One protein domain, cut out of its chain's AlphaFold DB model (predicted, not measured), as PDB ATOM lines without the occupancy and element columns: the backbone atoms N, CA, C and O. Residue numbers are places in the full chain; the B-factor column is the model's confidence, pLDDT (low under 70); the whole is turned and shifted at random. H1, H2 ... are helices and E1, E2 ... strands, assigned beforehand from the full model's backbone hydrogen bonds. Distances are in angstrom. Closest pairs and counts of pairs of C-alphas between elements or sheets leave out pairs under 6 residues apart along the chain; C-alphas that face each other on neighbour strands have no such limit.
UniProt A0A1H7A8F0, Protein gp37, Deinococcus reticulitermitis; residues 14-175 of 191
ATOM      1  N   THR A  14      21.822  35.083 -50.165       97.19
ATOM      2  CA  THR A  14      22.934  35.975 -50.529       97.19
ATOM      3  C   THR A  14      22.455  37.109 -51.427       97.19
ATOM      4  O   THR A  14      21.597  36.920 -52.292       97.19
ATOM      5  N   TRP A  15      23.035  38.289 -51.238       98.31
ATOM      6  CA  TRP A  15      22.872  39.438 -52.122       98.31
ATOM      7  C   TRP A  15      24.256  39.897 -52.564       98.31
ATOM      8  O   TRP A  15      25.103  40.167 -51.725       98.31
ATOM      9  N   ASN A  16      24.509  39.939 -53.873       97.75
ATOM     10  CA  ASN A  16      25.840  40.229 -54.416       97.75
ATOM     11  C   ASN A  16      25.797  41.482 -55.310       97.75
ATOM     12  O   ASN A  16      25.780  41.325 -56.542       97.75
ATOM     13  N   PRO A  17      25.691  42.698 -54.728       98.19
ATOM     14  CA  PRO A  17      25.788  43.962 -55.459       98.19
ATOM     15  C   PRO A  17      27.193  44.217 -56.021       98.19
ATOM     16  O   PRO A  17      27.338  45.086 -56.883       98.19
ATOM     17  N   THR A  18      28.204  43.442 -55.611       98.19
ATOM     18  CA  THR A  18      29.490  43.333 -56.306       98.19
ATOM     19  C   THR A  18      29.916  41.873 -56.501       98.19
ATOM     20  O   THR A  18      29.327  40.931 -55.970       98.19
ATOM     21  N   THR A  19      30.913  41.648 -57.357       97.50
ATOM     22  CA  THR A  19      31.529  40.329 -57.578       97.50
ATOM     23  C   THR A  19      33.012  40.472 -57.873       97.50
ATOM     24  O   THR A  19      33.387  41.429 -58.543       97.50
ATOM     25  N   GLY A  20      33.809  39.464 -57.529       97.25
ATOM     26  CA  GLY A  20      35.250  39.456 -57.782       97.25
ATOM     27  C   GLY A  20      36.024  40.166 -56.677       97.25
ATOM     28  O   GLY A  20      35.498  41.060 -56.029       97.25
ATOM     29  N   CYS A  21      37.253  39.734 -56.413       97.69
ATOM     30  CA  CYS A  21      38.038  40.230 -55.282       97.69
ATOM     31  C   CYS A  21      39.524  39.898 -55.456       97.69
ATOM     32  O   CYS A  21      39.869  38.879 -56.059       97.69
ATOM     33  N   ASP A  22      40.393  40.706 -54.851       97.31
ATOM     34  CA  ASP A  22      41.819  40.404 -54.722       97.31
ATOM     35  C   ASP A  22      42.140  39.602 -53.448       97.31
ATOM     36  O   ASP A  22      41.511  39.752 -52.398       97.31
ATOM     37  N   ARG A  23      43.161  38.741 -53.517       96.25
ATOM     38  CA  ARG A  23      43.610  37.941 -52.366       96.25
ATOM     39  C   ARG A  23      44.391  38.818 -51.381       96.25
ATOM     40  O   ARG A  23      45.402  39.398 -51.761       96.25
ATOM     41  N   VAL A  24      43.982  38.837 -50.109       96.88
ATOM     42  CA  VAL A  24      44.620  39.662 -49.053       96.88
ATOM     43  C   VAL A  24      45.157  38.874 -47.858       96.88
ATOM     44  O   VAL A  24      45.837  39.432 -46.998       96.88
ATOM     45  N   SER A  25      44.866  37.574 -47.779       95.50
ATOM     46  CA  SER A  25      45.341  36.703 -46.702       95.50
ATOM     47  C   SER A  25      45.517  35.247 -47.156       95.50
ATOM     48  O   SER A  25      44.990  34.850 -48.202       95.50
ATOM     49  N   PRO A  26      46.232  34.406 -46.379       94.06
ATOM     50  CA  PRO A  26      46.356  32.976 -46.643       94.06
ATOM     51  C   PRO A  26      45.029  32.213 -46.723       94.06
ATOM     52  O   PRO A  26      44.992  31.169 -47.377       94.06
ATOM     53  N   GLY A  27      43.940  32.673 -46.098       92.44
ATOM     54  CA  GLY A  27      42.636  32.023 -46.268       92.44
ATOM     55  C   GLY A  27      41.979  32.287 -47.624       92.44
ATOM     56  O   GLY A  27      41.099  31.539 -48.032       92.44
ATOM     57  N   CYS A  28      42.485  33.235 -48.420       93.75
ATOM     58  CA  CYS A  28      42.056  33.409 -49.809       93.75
ATOM     59  C   CYS A  28      42.646  32.359 -50.775       93.75
ATOM     60  O   CYS A  28      42.274  32.348 -51.950       93.75
ATOM     61  N   LYS A  29      43.579  31.498 -50.331       92.00
ATOM     62  CA  LYS A  29      44.328  30.575 -51.210       92.00
ATOM     63  C   LYS A  29      43.416  29.657 -52.033       92.00
ATOM     64  O   LYS A  29      43.682  29.464 -53.220       92.00
ATOM     65  N   PHE A  30      42.351  29.141 -51.420       90.81
ATOM     66  CA  PHE A  30      41.386  28.223 -52.039       90.81
ATOM     67  C   PHE A  30      39.968  28.811 -52.073       90.81
ATOM     68  O   PHE A  30      38.981  28.111 -51.872       90.81
ATOM     69  N   CYS A  31      39.871  30.116 -52.341       91.69
ATOM     70  CA  CYS A  31      38.612  30.859 -52.368       91.69
ATOM     71  C   CYS A  31      37.543  30.195 -53.262       91.69
ATOM     72  O   CYS A  31      37.714  30.083 -54.480       91.69
ATOM     73  N   TYR A  32      36.402  29.812 -52.674       91.44
ATOM     74  CA  TYR A  32      35.305  29.191 -53.424       91.44
ATOM     75  C   TYR A  32      34.724  30.139 -54.481       91.44
ATOM     76  O   TYR A  32      34.386  29.695 -55.578       91.44
ATOM     77  N   ALA A  33      34.639  31.439 -54.180       93.25
ATOM     78  CA  ALA A  33      34.059  32.428 -55.081       93.25
ATOM     79  C   ALA A  33      34.884  32.553 -56.373       93.25
ATOM     80  O   ALA A  33      34.323  32.646 -57.466       93.25
ATOM     81  N   GLU A  34      36.213  32.444 -56.272       94.12
ATOM     82  CA  GLU A  34      37.105  32.418 -57.433       94.12
ATOM     83  C   GLU A  34      36.868  31.167 -58.296       94.12
ATOM     84  O   GLU A  34      36.767  31.258 -59.522       94.12
ATOM     85  N   THR A  35      36.714  29.995 -57.671       92.25
ATOM     86  CA  THR A  35      36.391  28.742 -58.376       92.25
ATOM     87  C   THR A  35      35.024  28.810 -59.062       92.25
ATOM     88  O   THR A  35      34.889  28.388 -60.212       92.25
ATOM     89  N   VAL A  36      34.011  29.380 -58.400       92.12
ATOM     90  CA  VAL A  36      32.678  29.606 -58.982       92.12
ATOM     91  C   VAL A  36      32.775  30.533 -60.194       92.12
ATOM     92  O   VAL A  36      32.215  30.215 -61.244       92.12
ATOM     93  N   ALA A  37      33.528  31.631 -60.099       94.00
ATOM     94  CA  ALA A  37      33.708  32.553 -61.216       94.00
ATOM     95  C   ALA A  37      34.404  31.900 -62.421       94.00
ATOM     96  O   ALA A  37      33.979  32.101 -63.558       94.00
ATOM     97  N   LYS A  38      35.410  31.046 -62.177       93.25
ATOM     98  CA  LYS A  38      36.073  30.246 -63.223       93.25
ATOM     99  C   LYS A  38      35.135  29.227 -63.873       93.25
ATOM    100  O   LYS A  38      35.252  28.972 -65.067       93.25
ATOM    101  N   ARG A  39      34.204  28.651 -63.108       92.50
ATOM    102  CA  ARG A  39      33.242  27.656 -63.608       92.50
ATOM    103  C   ARG A  39      32.115  28.278 -64.435       92.50
ATOM    104  O   ARG A  39      31.679  27.674 -65.410       92.50
ATOM    105  N   PHE A  40      31.623  29.453 -64.051       92.62
ATOM    106  CA  PHE A  40      30.444  30.084 -64.658       92.62
ATOM    107  C   PHE A  40      30.797  31.342 -65.459       92.62
ATOM    108  O   PHE A  40      30.207  32.402 -65.250       92.62
ATOM    109  N   THR A  41      31.721  31.224 -66.409       92.50
ATOM    110  CA  THR A  41      32.284  32.343 -67.192       92.50
ATOM    111  C   THR A  41      31.242  33.277 -67.819       92.50
ATOM    112  O   THR A  41      31.432  34.488 -67.803       92.50
ATOM    113  N   ASN A  42      30.089  32.767 -68.264       91.31
ATOM    114  CA  ASN A  42      28.999  33.600 -68.799       91.31
ATOM    115  C   ASN A  42      28.453  34.629 -67.789       91.31
ATOM    116  O   ASN A  42      27.974  35.689 -68.179       91.31
ATOM    117  N   HIS A  43      28.515  34.334 -66.486       87.56
ATOM    118  CA  HIS A  43      28.106  35.255 -65.417       87.56
ATOM    119  C   HIS A  43      29.260  36.150 -64.937       87.56
ATOM    120  O   HIS A  43      29.032  37.175 -64.289       87.56
ATOM    121  N   PHE A  44      30.493  35.773 -65.270       92.75
ATOM    122  CA  PHE A  44      31.731  36.431 -64.867       92.75
ATOM    123  C   PHE A  44      32.609  36.678 -66.104       92.75
ATOM    124  O   PHE A  44      33.694  36.110 -66.212       92.75
ATOM    125  N   PRO A  45      32.157  37.518 -67.060       90.44
ATOM    126  CA  PRO A  45      32.869  37.729 -68.324       90.44
ATOM    127  C   PRO A  45      34.255  38.368 -68.137       90.44
ATOM    128  O   PRO A  45      35.118  38.224 -68.995       90.44
ATOM    129  N   GLN A  46      34.488  39.037 -67.002       91.00
ATOM    130  CA  GLN A  46      35.789  39.587 -66.599       91.00
ATOM    131  C   GLN A  46      36.546  38.666 -65.619       91.00
ATOM    132  O   GLN A  46      37.472  39.098 -64.933       91.00
ATOM    133  N   GLY A  47      36.136  37.399 -65.506       94.00
ATOM    134  CA  GLY A  47      36.652  36.473 -64.503       94.00
ATOM    135  C   GLY A  47      36.348  36.941 -63.077       94.00
ATOM    136  O   GLY A  47      35.274  37.473 -62.800       94.00
ATOM    137  N   PHE A  48      37.303  36.738 -62.166       96.00
ATOM    138  CA  PHE A  48      37.167  37.099 -60.750       96.00
ATOM    139  C   PHE A  48      37.649  38.524 -60.420       96.00
ATOM    140  O   PHE A  48      37.934  38.835 -59.267       96.00
ATOM    141  N   LYS A  49      37.736  39.401 -61.426       97.19
ATOM    142  CA  LYS A  49      38.054  40.818 -61.231       97.19
ATOM    143  C   LYS A  49      36.906  41.528 -60.510       97.19
ATOM    144  O   LYS A  49      35.744  41.320 -60.872       97.19
ATOM    145  N   PHE A  50      37.231  42.387 -59.541       98.06
ATOM    146  CA  PHE A  50      36.238  43.212 -58.851       98.06
ATOM    147  C   PHE A  50      35.373  43.987 -59.853       98.06
ATOM    148  O   PHE A  50      35.876  44.620 -60.784       98.06
ATOM    149  N   THR A  51      34.061  43.865 -59.692       97.50
ATOM    150  CA  THR A  51      33.048  44.383 -60.607       97.50
ATOM    151  C   THR A  51      31.804  44.771 -59.816       97.50
ATOM    152  O   THR A  51      31.214  43.932 -59.130       97.50
ATOM    153  N   GLU A  52      31.360  46.013 -59.973       97.94
ATOM    154  CA  GLU A  52      30.062  46.473 -59.480       97.94
ATOM    155  C   GLU A  52      28.918  45.863 -60.291       97.94
ATOM    156  O   GLU A  52      28.972  45.781 -61.519       97.94
ATOM    157  N   ARG A  53      27.862  45.436 -59.601       96.81
ATOM    158  CA  ARG A  53      26.664  44.825 -60.182       96.81
ATOM    159  C   ARG A  53      25.441  45.680 -59.889       96.81
ATOM    160  O   ARG A  53      24.526  45.248 -59.189       96.81
ATOM    161  N   ARG A  54      25.436  46.905 -60.420       97.44
ATOM    162  CA  ARG A  54      24.370  47.900 -60.196       97.44
ATOM    163  C   ARG A  54      22.989  47.378 -60.587       97.44
ATOM    164  O   ARG A  54      22.001  47.698 -59.936       97.44
ATOM    165  N   GLU A  55      22.916  46.471 -61.562       96.94
ATOM    166  CA  GLU A  55      21.677  45.786 -61.948       96.94
ATOM    167  C   GLU A  55      21.076  44.904 -60.836       96.94
ATOM    168  O   GLU A  55      19.946  44.423 -60.951       96.94
ATOM    169  N   ARG A  56      21.833  44.659 -59.760       97.25
ATOM    170  CA  ARG A  56      21.447  43.849 -58.602       97.25
ATOM    171  C   ARG A  56      21.171  44.673 -57.350       97.25
ATOM    172  O   ARG A  56      20.784  44.070 -56.351       97.25
ATOM    173  N   LEU A  57      21.347  45.996 -57.390       98.62
ATOM    174  CA  LEU A  57      21.224  46.874 -56.223       98.62
ATOM    175  C   LEU A  57      19.870  46.691 -55.514       98.62
ATOM    176  O   LEU A  57      19.818  46.360 -54.338       98.62
ATOM    177  N   ASP A  58      18.762  46.753 -56.249       98.31
ATOM    178  CA  ASP A  58      17.419  46.670 -55.655       98.31
ATOM    179  C   ASP A  58      16.904  45.237 -55.417       98.31
ATOM    180  O   ASP A  58      15.709  45.032 -55.189       98.31
ATOM    181  N   GLN A  59      17.756  44.208 -55.495       98.00
ATOM    182  CA  GLN A  59      17.310  42.824 -55.278       98.00
ATOM    183  C   GLN A  59      16.636  42.598 -53.913       98.00
ATOM    184  O   GLN A  59      15.560  41.988 -53.913       98.00
ATOM    185  N   PRO A  60      17.173  43.102 -52.780       98.31
ATOM    186  CA  PRO A  60      16.568  42.887 -51.467       98.31
ATOM    187  C   PRO A  60      15.153  43.450 -51.349       98.31
ATOM    188  O   PRO A  60      14.293  42.821 -50.743       98.31
ATOM    189  N   LYS A  61      14.862  44.564 -52.031       98.19
ATOM    190  CA  LYS A  61      13.537  45.209 -52.027       98.19
ATOM    191  C   LYS A  61      12.422  44.305 -52.560       98.19
ATOM    192  O   LYS A  61      11.244  44.541 -52.309       98.19
ATOM    193  N   ARG A  62      12.774  43.263 -53.320       97.25
ATOM    194  CA  ARG A  62      11.821  42.306 -53.905       97.25
ATOM    195  C   ARG A  62      11.511  41.137 -52.969       97.25
ATOM    196  O   ARG A  62      10.593  40.365 -53.249       97.25
ATOM    197  N   TRP A  63      12.262  40.966 -51.884       97.00
ATOM    198  CA  TRP A  63      12.108  39.841 -50.970       97.00
ATOM    199  C   TRP A  63      11.132  40.183 -49.845       97.00
ATOM    200  O   TRP A  63      11.363  41.059 -49.023       97.00
ATOM    201  N   ARG A  64      10.004  39.463 -49.800       95.06
ATOM    202  CA  ARG A  64       8.952  39.705 -48.798       95.06
ATOM    203  C   ARG A  64       9.183  38.975 -47.478       95.06
ATOM    204  O   ARG A  64       8.746  39.446 -46.438       95.06
ATOM    205  N   LYS A  65       9.824  37.804 -47.519       96.69
ATOM    206  CA  LYS A  65      10.074  36.988 -46.325       96.69
ATOM    207  C   LYS A  65      11.254  37.587 -45.545       96.69
ATOM    208  O   LYS A  65      12.341  37.660 -46.129       96.69
ATOM    209  N   PRO A  66      11.089  37.956 -44.261       98.19
ATOM    210  CA  PRO A  66      12.214  38.299 -43.392       98.19
ATOM    211  C   PRO A  66      13.313  37.242 -43.496       98.19
ATOM    212  O   PRO A  66      13.023  36.046 -43.509       98.19
ATOM    213  N   SER A  67      14.552  37.688 -43.672       98.00
ATOM    214  CA  SER A  67      15.686  36.828 -44.020       98.00
ATOM    215  C   SER A  67      16.962  37.429 -43.443       98.00
ATOM    216  O   SER A  67      17.117  38.653 -43.443       98.00
ATOM    217  N   ARG A  68      17.880  36.574 -42.998       98.06
ATOM    218  CA  ARG A  68      19.303  36.891 -42.878       98.06
ATOM    219  C   ARG A  68      19.925  36.809 -44.270       98.06
ATOM    220  O   ARG A  68      19.729  35.822 -44.977       98.06
ATOM    221  N   ILE A  69      20.593  37.875 -44.690       98.62
ATOM    222  CA  ILE A  69      21.150  38.041 -46.029       98.62
ATOM    223  C   ILE A  69      22.643  38.276 -45.886       98.62
ATOM    224  O   ILE A  69      23.059  39.303 -45.357       98.62
ATOM    225  N   PHE A  70      23.449  37.370 -46.425       98.44
ATOM    226  CA  PHE A  70      24.878  37.595 -46.540       98.44
ATOM    227  C   PHE A  70      25.165  38.479 -47.756       98.44
ATOM    228  O   PHE A  70      24.864  38.107 -48.898       98.44
ATOM    229  N   VAL A  71      25.722  39.660 -47.501       98.56
ATOM    230  CA  VAL A  71      26.084  40.626 -48.535       98.56
ATOM    231  C   VAL A  71      27.475  40.303 -49.063       98.56
ATOM    232  O   VAL A  71      28.431  40.187 -48.302       98.56
ATOM    233  N   ASP A  72      27.565  40.167 -50.383       96.69
ATOM    234  CA  ASP A  72      28.791  39.905 -51.132       96.69
ATOM    235  C   ASP A  72      29.508  38.594 -50.779       96.69
ATOM    236  O   ASP A  72      30.726  38.512 -50.685       96.69
ATOM    237  N   SER A  73      28.753  37.493 -50.781       95.12
ATOM    238  CA  SER A  73      29.308  36.127 -50.836       95.12
ATOM    239  C   SER A  73      30.261  35.863 -52.019       95.12
ATOM    240  O   SER A  73      30.929  34.833 -52.068       95.12
ATOM    241  N   MET A  74      30.306  36.750 -53.010       96.06
ATOM    242  CA  MET A  74      31.147  36.646 -54.201       96.06
ATOM    243  C   MET A  74      32.179  37.778 -54.301       96.06
ATOM    244  O   MET A  74      32.780  37.935 -55.368       96.06
ATOM    245  N   SER A  75      32.356  38.581 -53.247       97.62
ATOM    246  CA  SER A  75      33.195  39.785 -53.236       97.62
ATOM    247  C   SER A  75      33.574  40.197 -51.798       97.62
ATOM    248  O   SER A  75      33.522  39.382 -50.882       97.62
ATOM    249  N   ASP A  76      34.009  41.441 -51.608       98.44
ATOM    250  CA  ASP A  76      34.201  42.109 -50.317       98.44
ATOM    251  C   ASP A  76      33.793  43.584 -50.490       98.44
ATOM    252  O   ASP A  76      34.387  44.286 -51.310       98.44
ATOM    253  N   LEU A  77      32.789  44.069 -49.746       98.50
ATOM    254  CA  LEU A  77      32.290  45.449 -49.890       98.50
ATOM    255  C   LEU A  77      33.360  46.517 -49.612       98.50
ATOM    256  O   LEU A  77      33.248  47.641 -50.092       98.50
ATOM    257  N   PHE A  78      34.410  46.173 -48.864       98.62
ATOM    258  CA  PHE A  78      35.500  47.086 -48.525       98.62
ATOM    259  C   PHE A  78      36.703  46.933 -49.469       98.62
ATOM    260  O   PHE A  78      37.827  47.287 -49.107       98.62
ATOM    261  N   HIS A  79      36.494  46.413 -50.687       98.69
ATOM    262  CA  HIS A  79      37.506  46.376 -51.746       98.69
ATOM    263  C   HIS A  79      38.113  47.768 -52.008       98.69
ATOM    264  O   HIS A  79      37.436  48.795 -51.915       98.69
ATOM    265  N   GLU A  80      39.392  47.838 -52.384       98.25
ATOM    266  CA  GLU A  80      40.068  49.116 -52.671       98.25
ATOM    267  C   GLU A  80      39.468  49.826 -53.888       98.25
ATOM    268  O   GLU A  80      39.517  51.047 -53.975       98.25
ATOM    269  N   GLN A  81      38.883  49.058 -54.807       98.19
ATOM    270  CA  GLN A  81      38.250  49.559 -56.030       98.19
ATOM    271  C   GLN A  81      36.751  49.860 -55.879       98.19
ATOM    272  O   GLN A  81      36.126  50.233 -56.866       98.19
ATOM    273  N   MET A  82      36.167  49.668 -54.691       98.44
ATOM    274  CA  MET A  82      34.764  50.005 -54.446       98.44
ATOM    275  C   MET A  82      34.553  51.518 -54.560       98.44
ATOM    276  O   MET A  82      35.202  52.282 -53.836       98.44
ATOM    277  N   ASP A  83      33.620  51.935 -55.420       98.44
ATOM    278  CA  ASP A  83      33.144  53.312 -55.462       98.44
ATOM    279  C   ASP A  83      32.400  53.665 -54.169       98.44
ATOM    280  O   ASP A  83      31.511  52.942 -53.709       98.44
ATOM    281  N   PHE A  84      32.771  54.788 -53.556       98.56
ATOM    282  CA  PHE A  84      32.204  55.172 -52.266       98.56
ATOM    283  C   PHE A  84      30.730  55.582 -52.379       98.56
ATOM    284  O   PHE A  84      29.949  55.295 -51.472       98.56
ATOM    285  N   GLU A  85      30.327  56.205 -53.490       98.50
ATOM    286  CA  GLU A  85      28.924  56.561 -53.714       98.50
ATOM    287  C   GLU A  85      28.064  55.306 -53.875       98.50
ATOM    288  O   GLU A  85      27.030  55.181 -53.221       98.50
ATOM    289  N   TYR A  86      28.544  54.317 -54.627       98.81
ATOM    290  CA  TYR A  86      27.859  53.034 -54.740       98.81
ATOM    291  C   TYR A  86      27.780  52.268 -53.415       98.81
ATOM    292  O   TYR A  86      26.748  51.674 -53.103       98.81
ATOM    293  N   LEU A  87      28.828  52.314 -52.587       98.81
ATOM    294  CA  LEU A  87      28.778  51.726 -51.249       98.81
ATOM    295  C   LEU A  87      27.682  52.374 -50.388       98.81
ATOM    296  O   LEU A  87      26.956  51.664 -49.693       98.81
ATOM    297  N   LYS A  88      27.510  53.700 -50.465       98.75
ATOM    298  CA  LYS A  88      26.405  54.391 -49.780       98.75
ATOM    299  C   LYS A  88      25.039  53.967 -50.317       98.75
ATOM    300  O   LYS A  88      24.141  53.731 -49.517       98.75
ATOM    301  N   GLU A  89      24.885  53.815 -51.633       98.81
ATOM    302  CA  GLU A  89      23.647  53.292 -52.234       98.81
ATOM    303  C   GLU A  89      23.314  51.888 -51.701       98.81
ATOM    304  O   GLU A  89      22.169  51.608 -51.344       98.81
ATOM    305  N   ILE A  90      24.317  51.012 -51.573       98.88
ATOM    306  CA  ILE A  90      24.155  49.667 -51.000       98.88
ATOM    307  C   ILE A  90      23.666  49.748 -49.544       98.88
ATOM    308  O   ILE A  90      22.720  49.048 -49.177       98.88
ATOM    309  N   PHE A  91      24.258  50.618 -48.722       98.81
ATOM    310  CA  PHE A  91      23.814  50.847 -47.339       98.81
ATOM    311  C   PHE A  91      22.407  51.451 -47.252       98.81
ATOM    312  O   PHE A  91      21.623  51.030 -46.398       98.81
ATOM    313  N   ALA A  92      22.039  52.343 -48.173       98.81
ATOM    314  CA  ALA A  92      20.685  52.881 -48.259       98.81
ATOM    315  C   ALA A  92      19.651  51.777 -48.539       98.81
ATOM    316  O   ALA A  92      18.630  51.705 -47.857       98.81
ATOM    317  N   VAL A  93      19.940  50.835 -49.448       98.81
ATOM    318  CA  VAL A  93      19.060  49.672 -49.678       98.81
ATOM    319  C   VAL A  93      18.889  48.830 -48.409       98.81
ATOM    320  O   VAL A  93      17.787  48.346 -48.142       98.81
ATOM    321  N   MET A  94      19.951  48.661 -47.613       98.81
ATOM    322  CA  MET A  94      19.868  47.932 -46.341       98.81
ATOM    323  C   MET A  94      18.962  48.649 -45.331       98.81
ATOM    324  O   MET A  94      18.150  47.992 -44.675       98.81
ATOM    325  N   ALA A  95      19.039  49.982 -45.267       98.69
ATOM    326  CA  ALA A  95      18.170  50.817 -44.437       98.69
ATOM    327  C   ALA A  95      16.695  50.761 -44.880       98.69
ATOM    328  O   ALA A  95      15.791  50.675 -44.052       98.69
ATOM    329  N   GLU A  96      16.449  50.758 -46.192       98.62
ATOM    330  CA  GLU A  96      15.111  50.696 -46.797       98.62
ATOM    331  C   GLU A  96      14.439  49.320 -46.654       98.62
ATOM    332  O   GLU A  96      13.236  49.191 -46.889       98.62
ATOM    333  N   CYS A  97      15.189  48.289 -46.256       98.62
ATOM    334  CA  CYS A  97      14.694  46.925 -46.073       98.62
ATOM    335  C   CYS A  97      14.796  46.454 -44.606       98.62
ATOM    336  O   CYS A  97      15.450  45.438 -44.336       98.62
ATOM    337  N   PRO A  98      14.142  47.134 -43.642       98.44
ATOM    338  CA  PRO A  98      14.298  46.859 -42.210       98.44
ATOM    339  C   PRO A  98      13.789  45.473 -41.783       98.44
ATOM    340  O   PRO A  98      14.133  44.988 -40.709       98.44
ATOM    341  N   GLN A  99      12.985  44.804 -42.615       98.44
ATOM    342  CA  GLN A  99      12.527  43.431 -42.389       98.44
ATOM    343  C   GLN A  99      13.634  42.375 -42.539       98.44
ATOM    344  O   GLN A  99      13.421  41.210 -42.197       98.44
ATOM    345  N   HIS A 100      14.784  42.735 -43.112       98.69
ATOM    346  CA  HIS A 100      15.915  41.832 -43.301       98.69
ATOM    347  C   HIS A 100      17.069  42.189 -42.385       98.69
ATOM    348  O   HIS A 100      17.267  43.354 -42.071       98.69
ATOM    349  N   VAL A 101      17.870  41.185 -42.041       98.75
ATOM    350  CA  VAL A 101      19.177  41.370 -41.409       98.75
ATOM    351  C   VAL A 101      20.245  41.193 -42.478       98.75
ATOM    352  O   VAL A 101      20.287  40.150 -43.128       98.75
ATOM    353  N   PHE A 102      21.117  42.179 -42.647       98.81
ATOM    354  CA  PHE A 102      22.210  42.144 -43.610       98.81
ATOM    355  C   PHE A 102      23.525  41.860 -42.898       98.81
ATOM    356  O   PHE A 102      23.963  42.638 -42.062       98.81
ATOM    357  N   GLN A 103      24.157  40.742 -43.227       98.75
ATOM    358  CA  GLN A 103      25.452  40.338 -42.693       98.75
ATOM    359  C   GLN A 103      26.529  40.748 -43.694       98.75
ATOM    360  O   GLN A 103      26.519  40.282 -44.831       98.75
ATOM    361  N   ILE A 104      27.450  41.615 -43.287       98.75
ATOM    362  CA  ILE A 104      28.610  42.025 -44.082       98.75
ATOM    363  C   ILE A 104      29.853  41.410 -43.449       98.75
ATOM    364  O   ILE A 104      30.037  41.494 -42.238       98.75
ATOM    365  N   LEU A 105      30.722  40.814 -44.263       98.56
ATOM    366  CA  LEU A 105      31.971  40.213 -43.806       98.56
ATOM    367  C   LEU A 105      33.142  40.748 -44.631       98.56
ATOM    368  O   LEU A 105      33.072  40.747 -45.856       98.56
ATOM    369  N   THR A 106      34.228  41.160 -43.974       98.62
ATOM    370  CA  THR A 106      35.427  41.653 -44.671       98.62
ATOM    371  C   THR A 106      36.733  41.074 -44.135       98.62
ATOM    372  O   THR A 106      36.857  40.692 -42.968       98.62
ATOM    373  N   LYS A 107      37.747  41.042 -45.002       98.50
ATOM    374  CA  LYS A 107      39.158  40.804 -44.644       98.50
ATOM    375  C   LYS A 107      40.011  42.073 -44.726       98.50
ATOM    376  O   LYS A 107      41.228  41.990 -44.565       98.50
ATOM    377  N   ARG A 108      39.397  43.222 -45.017       98.38
ATOM    378  CA  ARG A 108      40.065  44.486 -45.346       98.38
ATOM    379  C   ARG A 108      39.858  45.501 -44.228       98.38
ATOM    380  O   ARG A 108      39.234  46.542 -44.418       98.38
ATOM    381  N   GLU A 109      40.416  45.212 -43.051       97.88
ATOM    382  CA  GLU A 109      40.199  46.017 -41.842       97.88
ATOM    383  C   GLU A 109      40.566  47.498 -42.027       97.88
ATOM    384  O   GLU A 109      39.876  48.381 -41.536       97.88
ATOM    385  N   LYS A 110      41.600  47.801 -42.818       98.25
ATOM    386  CA  LYS A 110      42.017  49.188 -43.068       98.25
ATOM    387  C   LYS A 110      40.958  49.995 -43.821       98.25
ATOM    388  O   LYS A 110      40.716  51.145 -43.475       98.25
ATOM    389  N   ARG A 111      40.321  49.389 -44.831       98.38
ATOM    390  CA  ARG A 111      39.247  50.030 -45.605       98.38
ATOM    391  C   ARG A 111      37.976  50.157 -44.775       98.38
ATOM    392  O   ARG A 111      37.316  51.187 -44.849       98.38
ATOM    393  N   LEU A 112      37.683  49.164 -43.933       98.56
ATOM    394  CA  LEU A 112      36.617  49.272 -42.940       98.56
ATOM    395  C   LEU A 112      36.839  50.478 -42.015       98.56
ATOM    396  O   LEU A 112      35.958  51.325 -41.923       98.56
ATOM    397  N   ALA A 113      38.018  50.606 -41.400       98.31
ATOM    398  CA  ALA A 113      38.339  51.724 -40.508       98.31
ATOM    399  C   ALA A 113      38.209  53.095 -41.198       98.31
ATOM    400  O   ALA A 113      37.695  54.045 -40.614       98.31
ATOM    401  N   GLU A 114      38.650  53.200 -42.455       98.38
ATOM    402  CA  GLU A 114      38.603  54.443 -43.233       98.38
ATOM    403  C   GLU A 114      37.170  54.910 -43.542       98.38
ATOM    404  O   GLU A 114      36.897  56.114 -43.617       98.38
ATOM    405  N   LEU A 115      36.266  53.956 -43.784       98.44
ATOM    406  CA  LEU A 115      34.936  54.227 -44.324       98.44
ATOM    407  C   LEU A 115      33.825  54.125 -43.282       98.44
ATOM    408  O   LEU A 115      32.796  54.767 -43.464       98.44
ATOM    409  N   ALA A 116      34.012  53.370 -42.195       97.75
ATOM    410  CA  ALA A 116      32.947  53.074 -41.238       97.75
ATOM    411  C   ALA A 116      32.277  54.339 -40.685       97.75
ATOM    412  O   ALA A 116      31.056  54.417 -40.673       97.75
ATOM    413  N   LEU A 117      33.048  55.360 -40.305       97.62
ATOM    414  CA  LEU A 117      32.498  56.611 -39.763       97.62
ATOM    415  C   LEU A 117      31.851  57.522 -40.823       97.62
ATOM    416  O   LEU A 117      31.259  58.539 -40.477       97.62
ATOM    417  N   LYS A 118      31.982  57.181 -42.111       98.19
ATOM    418  CA  LYS A 118      31.401  57.919 -43.244       98.19
ATOM    419  C   LYS A 118      30.127  57.258 -43.783       98.19
ATOM    420  O   LYS A 118      29.524  57.787 -44.714       98.19
ATOM    421  N   LEU A 119      29.759  56.094 -43.250       98.12
ATOM    422  CA  LEU A 119      28.572  55.335 -43.625       98.12
ATOM    423  C   LEU A 119      27.501  55.488 -42.544       98.12
ATOM    424  O   LEU A 119      27.810  55.617 -41.358       98.12
ATOM    425  N   GLU A 120      26.239  55.431 -42.952       96.75
ATOM    426  CA  GLU A 120      25.132  55.252 -42.015       96.75
ATOM    427  C   GLU A 120      25.030  53.775 -41.637       96.75
ATOM    428  O   GLU A 120      25.172  52.913 -42.498       96.75
ATOM    429  N   TRP A 121      24.774  53.469 -40.365       98.12
ATOM    430  CA  TRP A 121      24.700  52.091 -39.870       98.12
ATOM    431  C   TRP A 121      23.298  51.768 -39.356       98.12
ATOM    432  O   TRP A 121      23.023  51.936 -38.167       98.12
ATOM    433  N   PRO A 122      22.394  51.293 -40.232       98.06
ATOM    434  CA  PRO A 122      21.100  50.778 -39.811       98.06
ATOM    435  C   PRO A 122      21.253  49.643 -38.791       98.06
ATOM    436  O   PRO A 122      22.163  48.820 -38.888       98.06
ATOM    437  N   SER A 123      20.329  49.544 -37.834       98.25
ATOM    438  CA  SER A 123      20.371  48.512 -36.782       98.25
ATOM    439  C   SER A 123      20.265  47.079 -37.315       98.25
ATOM    440  O   SER A 123      20.652  46.130 -36.633       98.25
ATOM    441  N   ASN A 124      19.771  46.918 -38.542       98.69
ATOM    442  CA  ASN A 124      19.680  45.646 -39.241       98.69
ATOM    443  C   ASN A 124      20.932  45.295 -40.068       98.69
ATOM    444  O   ASN A 124      20.933  44.262 -40.739       98.69
ATOM    445  N   VAL A 125      22.001  46.099 -40.007       98.75
ATOM    446  CA  VAL A 125      23.313  45.777 -40.586       98.75
ATOM    447  C   VAL A 125      24.221  45.181 -39.513       98.75
ATOM    448  O   VAL A 125      24.579  45.824 -38.527       98.75
ATOM    449  N   TRP A 126      24.603  43.925 -39.717       98.75
ATOM    450  CA  TRP A 126      25.574  43.200 -38.911       98.75
ATOM    451  C   TRP A 126      26.926  43.281 -39.603       98.75
ATOM    452  O   TRP A 126      27.060  42.873 -40.758       98.75
ATOM    453  N   MET A 127      27.932  43.777 -38.893       98.81
ATOM    454  CA  MET A 127      29.286  43.899 -39.421       98.81
ATOM    455  C   MET A 127      30.173  42.804 -38.858       98.81
ATOM    456  O   MET A 127      30.153  42.532 -37.660       98.81
ATOM    457  N   GLY A 128      30.989  42.194 -39.704       98.75
ATOM    458  CA  GLY A 128      31.930  41.189 -39.255       98.75
ATOM    459  C   GLY A 128      33.253  41.204 -39.986       98.75
ATOM    460  O   GLY A 128      33.393  41.712 -41.099       98.75
ATOM    461  N   VAL A 129      34.245  40.594 -39.347       98.75
ATOM    462  CA  VAL A 129      35.579  40.403 -39.921       98.75
ATOM    463  C   VAL A 129      35.947  38.927 -39.944       98.75
ATOM    464  O   VAL A 129      35.586  38.167 -39.041       98.75
ATOM    465  N   SER A 130      36.678  38.502 -40.977       98.19
ATOM    466  CA  SER A 130      37.248  37.153 -40.990       98.19
ATOM    467  C   SER A 130      38.535  37.097 -40.161       98.19
ATOM    468  O   SER A 130      39.474  37.860 -40.417       98.19
ATOM    469  N   VAL A 131      38.621  36.152 -39.227       98.00
ATOM    470  CA  VAL A 131      39.772  35.910 -38.343       98.00
ATOM    471  C   VAL A 131      40.262  34.480 -38.551       98.00
ATOM    472  O   VAL A 131      39.897  33.556 -37.838       98.00
ATOM    473  N   GLU A 132      41.075  34.293 -39.584       95.69
ATOM    474  CA  GLU A 132      41.460  32.962 -40.081       95.69
ATOM    475  C   GLU A 132      42.596  32.321 -39.269       95.69
ATOM    476  O   GLU A 132      42.788  31.112 -39.284       95.69
ATOM    477  N   MET A 133      43.402  33.140 -38.593       95.19
ATOM    478  CA  MET A 133      44.532  32.719 -37.762       95.19
ATOM    479  C   MET A 133      44.875  33.824 -36.761       95.19
ATOM    480  O   MET A 133      44.468  34.972 -36.957       95.19
ATOM    481  N   GLN A 134      45.677  33.503 -35.739       96.38
ATOM    482  CA  GLN A 134      45.991  34.415 -34.631       96.38
ATOM    483  C   GLN A 134      46.497  35.790 -35.093       96.38
ATOM    484  O   GLN A 134      46.171  36.805 -34.494       96.38
ATOM    485  N   LEU A 135      47.240  35.853 -36.202       96.31
ATOM    486  CA  LEU A 135      47.737  37.113 -36.770       96.31
ATOM    487  C   LEU A 135      46.620  38.114 -37.134       96.31
ATOM    488  O   LEU A 135      46.860  39.323 -37.168       96.31
ATOM    489  N   TYR A 136      45.416  37.626 -37.437       97.25
ATOM    490  CA  TYR A 136      44.282  38.441 -37.871       97.25
ATOM    491  C   TYR A 136      43.317  38.806 -36.743       97.25
ATOM    492  O   TYR A 136      42.325  39.480 -37.014       97.25
ATOM    493  N   THR A 137      43.602  38.449 -35.486       97.56
ATOM    494  CA  THR A 137      42.783  38.889 -34.341       97.56
ATOM    495  C   THR A 137      42.785  40.408 -34.179       97.56
ATOM    496  O   THR A 137      41.786  40.967 -33.756       97.56
ATOM    497  N   ARG A 138      43.823  41.103 -34.662       96.56
ATOM    498  CA  ARG A 138      43.859  42.577 -34.763       96.56
ATOM    499  C   ARG A 138      42.672  43.200 -35.515       96.56
ATOM    500  O   ARG A 138      42.400  44.384 -35.375       96.56
ATOM    501  N   ARG A 139      41.984  42.430 -36.368       98.25
ATOM    502  CA  ARG A 139      40.787  42.903 -37.085       98.25
ATOM    503  C   ARG A 139      39.604  43.110 -36.142       98.25
ATOM    504  O   ARG A 139      38.710  43.882 -36.467       98.25
ATOM    505  N   ILE A 140      39.600  42.415 -35.006       98.44
ATOM    506  CA  ILE A 140      38.554  42.490 -33.985       98.44
ATOM    507  C   ILE A 140      38.540  43.890 -33.369       98.44
ATOM    508  O   ILE A 140      37.468  44.460 -33.206       98.44
ATOM    509  N   ASP A 141      39.711  44.478 -33.120       97.88
ATOM    510  CA  ASP A 141      39.815  45.839 -32.580       97.88
ATOM    511  C   ASP A 141      39.186  46.859 -33.531       97.88
ATOM    512  O   ASP A 141      38.301  47.614 -33.142       97.88
ATOM    513  N   VAL A 142      39.526  46.783 -34.822       98.12
ATOM    514  CA  VAL A 142      38.913  47.641 -35.846       98.12
ATOM    515  C   VAL A 142      37.400  47.431 -35.940       98.12
ATOM    516  O   VAL A 142      36.655  48.384 -36.151       98.12
ATOM    517  N   LEU A 143      36.927  46.190 -35.798       98.62
ATOM    518  CA  LEU A 143      35.497  45.896 -35.814       98.62
ATOM    519  C   LEU A 143      34.763  46.590 -34.654       98.62
ATOM    520  O   LEU A 143      33.652  47.086 -34.857       98.62
ATOM    521  N   ARG A 144      35.366  46.655 -33.461       98.06
ATOM    522  CA  ARG A 144      34.784  47.338 -32.292       98.06
ATOM    523  C   ARG A 144      34.621  48.834 -32.508       98.06
ATOM    524  O   ARG A 144      33.602  49.383 -32.100       98.06
ATOM    525  N   ASP A 145      35.549  49.445 -33.235       97.31
ATOM    526  CA  ASP A 145      35.504  50.872 -33.566       97.31
ATOM    527  C   ASP A 145      34.416  51.224 -34.598       97.31
ATOM    528  O   ASP A 145      34.148  52.399 -34.860       97.31
ATOM    529  N   THR A 146      33.755  50.226 -35.199       98.00
ATOM    530  CA  THR A 146      32.639  50.480 -36.118       98.00
ATOM    531  C   THR A 146      31.352  50.849 -35.364       98.00
ATOM    532  O   THR A 146      31.072  50.277 -34.303       98.00
ATOM    533  N   PRO A 147      30.490  51.714 -35.936       98.06
ATOM    534  CA  PRO A 147      29.169  52.012 -35.368       98.06
ATOM    535  C   PRO A 147      28.149  50.860 -35.446       98.06
ATOM    536  O   PRO A 147      27.004  51.038 -35.039       98.06
ATOM    537  N   ALA A 148      28.521  49.693 -35.985       98.12
ATOM    538  CA  ALA A 148      27.603  48.574 -36.162       98.12
ATOM    539  C   ALA A 148      27.037  48.081 -34.819       98.12
ATOM    540  O   ALA A 148      27.782  47.788 -33.884       98.12
ATOM    541  N   HIS A 149      25.712  47.928 -34.754       97.44
ATOM    542  CA  HIS A 149      25.021  47.445 -33.555       97.44
ATOM    543  C   HIS A 149      25.341  45.983 -33.239       97.44
ATOM    544  O   HIS A 149      25.460  45.613 -32.076       97.44
ATOM    545  N   VAL A 150      25.480  45.157 -34.277       98.69
ATOM    546  CA  VAL A 150      25.873  43.755 -34.143       98.69
ATOM    547  C   VAL A 150      27.201  43.552 -34.847       98.69
ATOM    548  O   VAL A 150      27.357  43.848 -36.032       98.69
ATOM    549  N   ARG A 151      28.146  43.015 -34.083       98.75
ATOM    550  CA  ARG A 151      29.517  42.712 -34.492       98.75
ATOM    551  C   ARG A 151      29.747  41.215 -34.414       98.75
ATOM    552  O   ARG A 151      29.495  40.633 -33.357       98.75
ATOM    553  N   PHE A 152      30.220  40.599 -35.492       98.75
ATOM    554  CA  PHE A 152      30.461  39.158 -35.523       98.75
ATOM    555  C   PHE A 152      31.816  38.781 -36.118       98.75
ATOM    556  O   PHE A 152      32.421  39.527 -36.885       98.75
ATOM    557  N   LEU A 153      32.299  37.596 -35.763       98.69
ATOM    558  CA  LEU A 153      33.531  37.034 -36.304       98.69
ATOM    559  C   LEU A 153      33.203  35.847 -37.197       98.69
ATOM    560  O   LEU A 153      32.379  35.005 -36.847       98.69
ATOM    561  N   SER A 154      33.895  35.756 -38.326       97.88
ATOM    562  CA  SER A 154      33.997  34.511 -39.084       97.88
ATOM    563  C   SER A 154      35.407  33.969 -38.908       97.88
ATOM    564  O   SER A 154      36.368  34.471 -39.491       97.88
ATOM    565  N   CYS A 155      35.549  32.947 -38.078       96.75
ATOM    566  CA  CYS A 155      36.793  32.216 -37.886       96.75
ATOM    567  C   CYS A 155      36.950  31.151 -38.978       96.75
ATOM    568  O   CYS A 155      37.107  29.968 -38.682       96.75
ATOM    569  N   GLU A 156      36.843  31.582 -40.240       92.12
ATOM    570  CA  GLU A 156      36.823  30.723 -41.424       92.12
ATOM    571  C   GLU A 156      37.653  31.311 -42.586       92.12
ATOM    572  O   GLU A 156      37.539  32.508 -42.888       92.12
ATOM    573  N   PRO A 157      38.442  30.475 -43.290       92.56
ATOM    574  CA  PRO A 157      38.826  29.127 -42.866       92.56
ATOM    575  C   PRO A 157      39.658  29.178 -41.576       92.56
ATOM    576  O   PRO A 157      40.523  30.044 -41.446       92.56
ATOM    577  N   LEU A 158      39.430  28.256 -40.637       92.38
ATOM    578  CA  LEU A 158      40.274  28.145 -39.447       92.38
ATOM    579  C   LEU A 158      41.633  27.531 -39.826       92.38
ATOM    580  O   LEU A 158      41.729  26.344 -40.128       92.38
ATOM    581  N   LEU A 159      42.690  28.349 -39.844       91.75
ATOM    582  CA  LEU A 159      44.043  27.958 -40.276       91.75
ATOM    583  C   LEU A 159      45.002  27.659 -39.120       91.75
ATOM    584  O   LEU A 159      46.184  27.404 -39.348       91.75
ATOM    585  N   GLY A 160      44.512  27.723 -37.889       90.50
ATOM    586  CA  GLY A 160      45.269  27.455 -36.676       90.50
ATOM    587  C   GLY A 160      44.476  27.850 -35.431       90.50
ATOM    588  O   GLY A 160      43.372  28.388 -35.559       90.50
ATOM    589  N   PRO A 161      45.027  27.601 -34.231       92.06
ATOM    590  CA  PRO A 161      44.377  27.967 -32.980       92.06
ATOM    591  C   PRO A 161      44.188  29.485 -32.865       92.06
ATOM    592  O   PRO A 161      45.008  30.273 -33.349       92.06
ATOM    593  N   LEU A 162      43.101  29.879 -32.199       94.56
ATOM    594  CA  LEU A 162      42.735  31.269 -31.949       94.56
ATOM    595  C   LEU A 162      42.525  31.502 -30.455       94.56
ATOM    596  O   LEU A 162      41.745  30.809 -29.811       94.56
ATOM    597  N   THR A 163      43.180  32.528 -29.926       96.44
ATOM    598  CA  THR A 163      42.809  33.170 -28.663       96.44
ATOM    599  C   THR A 163      42.112  34.478 -29.007       96.44
ATOM    600  O   THR A 163      42.732  35.373 -29.590       96.44
ATOM    601  N   LEU A 164      40.820  34.555 -28.687       96.75
ATOM    602  CA  LEU A 164      39.943  35.664 -29.047       96.75
ATOM    603  C   LEU A 164      39.543  36.447 -27.802       96.75
ATOM    604  O   LEU A 164      39.117  35.864 -26.808       96.75
ATOM    605  N   ASP A 165      39.619  37.768 -27.896       96.69
ATOM    606  CA  ASP A 165      38.901  38.650 -26.990       96.69
ATOM    607  C   ASP A 165      37.506  38.905 -27.578       96.69
ATOM    608  O   ASP A 165      37.371  39.401 -28.697       96.69
ATOM    609  N   LEU A 166      36.469  38.506 -26.842       97.88
ATOM    610  CA  LEU A 166      35.077  38.556 -27.290       97.88
ATOM    611  C   LEU A 166      34.298  39.736 -26.700       97.88
ATOM    612  O   LEU A 166      33.092  39.832 -26.917       97.88
ATOM    613  N   ASN A 167      34.962  40.650 -25.987       97.88
ATOM    614  CA  ASN A 167      34.316  41.883 -25.540       97.88
ATOM    615  C   ASN A 167      33.732  42.645 -26.745       97.88
ATOM    616  O   ASN A 167      34.419  42.824 -27.757       97.88
ATOM    617  N   ASP A 168      32.460  43.044 -26.636       97.56
ATOM    618  CA  ASP A 168      31.641  43.683 -27.681       97.56
ATOM    619  C   ASP A 168      31.498  42.900 -29.003       97.56
ATOM    620  O   ASP A 168      31.153  43.465 -30.050       97.56
ATOM    621  N   ILE A 169      31.706  41.582 -28.954       98.56
ATOM    622  CA  ILE A 169      31.441  40.646 -30.048       98.56
ATOM    623  C   ILE A 169      30.194  39.825 -29.721       98.56
ATOM    624  O   ILE A 169      30.085  39.200 -28.672       98.56
ATOM    625  N   HIS A 170      29.246  39.810 -30.654       98.56
ATOM    626  CA  HIS A 170      27.893  39.301 -30.428       98.56
ATOM    627  C   HIS A 170      27.690  37.899 -30.998       98.56
ATOM    628  O   HIS A 170      26.792  37.178 -30.572       98.56
ATOM    629  N   TRP A 171      28.498  37.517 -31.989       98.06
ATOM    630  CA  TRP A 171      28.389  36.221 -32.638       98.06
ATOM    631  C   TRP A 171      29.722  35.775 -33.235       98.06
ATOM    632  O   TRP A 171      30.494  36.583 -33.748       98.06
ATOM    633  N   VAL A 172      29.989  34.475 -33.171       97.75
ATOM    634  CA  VAL A 172      31.176  33.846 -33.747       97.75
ATOM    635  C   VAL A 172      30.722  32.666 -34.594       97.75
ATOM    636  O   VAL A 172      29.985  31.800 -34.126       97.75
ATOM    637  N   ILE A 173      31.176  32.652 -35.840       96.00
ATOM    638  CA  ILE A 173      31.029  31.554 -36.789       96.00
ATOM    639  C   ILE A 173      32.387  30.857 -36.879       96.00
ATOM    640  O   ILE A 173      33.418  31.526 -36.967       96.00
ATOM    641  N   THR A 174      32.403  29.527 -36.847       92.81
ATOM    642  CA  THR A 174      33.629  28.729 -36.929       92.81
ATOM    643  C   THR A 174      33.434  27.546 -37.865       92.81
ATOM    644  O   THR A 174      32.396  26.888 -37.834       92.81
ATOM    645  N   GLY A 175      34.460  27.272 -38.667       88.25
ATOM    646  CA  GLY A 175      34.411  26.257 -39.705       88.25
ATOM    647  C   GLY A 175      35.754  26.079 -40.410       88.25
ATOM    648  O   GLY A 175      36.669  26.907 -40.334       88.25
TER     649      GLY A 175
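This is residues 14 to 175 of the 191 residues of the protein "Protein gp37" of Deinococcus reticulitermitis (UniProt A0A1H7A8F0). What shape is it? Amid little regular structure, parallel strands E1 to E5, in that order, make a curled sheet, with H2 and H4 over one face and H1 off it. What builds it? Of 162 printed residues, 62 are in H1 E1 H2 E2 H3 E3 H4 E4 E5, a mixed class; it is compact, radius of gyration of the C-alphas 15.3 A, spans 41 by 34 by 29 A.

Where are they? H1 spans residues 32-39, E1 68-71, H2 84-96, E2 101-106, H3 109-116, E3 125-130, H4 138-144, E4 150-155 and E5 171-174. Which anchors? C-alpha 32 is at (35.305, 29.191, -53.424), and C-alpha 174 at (33.629, 28.729, -36.929).

How do neighbours pair? N 104 of E2 and O 126 of E3 are within hydrogen-bond range, 2.9 A. Which helices touch? H3 touches H4, their closest C-alphas, Glu 109 and Arg 139, 5.7 A apart.

Is it cut? The printed part has no cut. Is confidence low? No printed residue is under pLDDT 70.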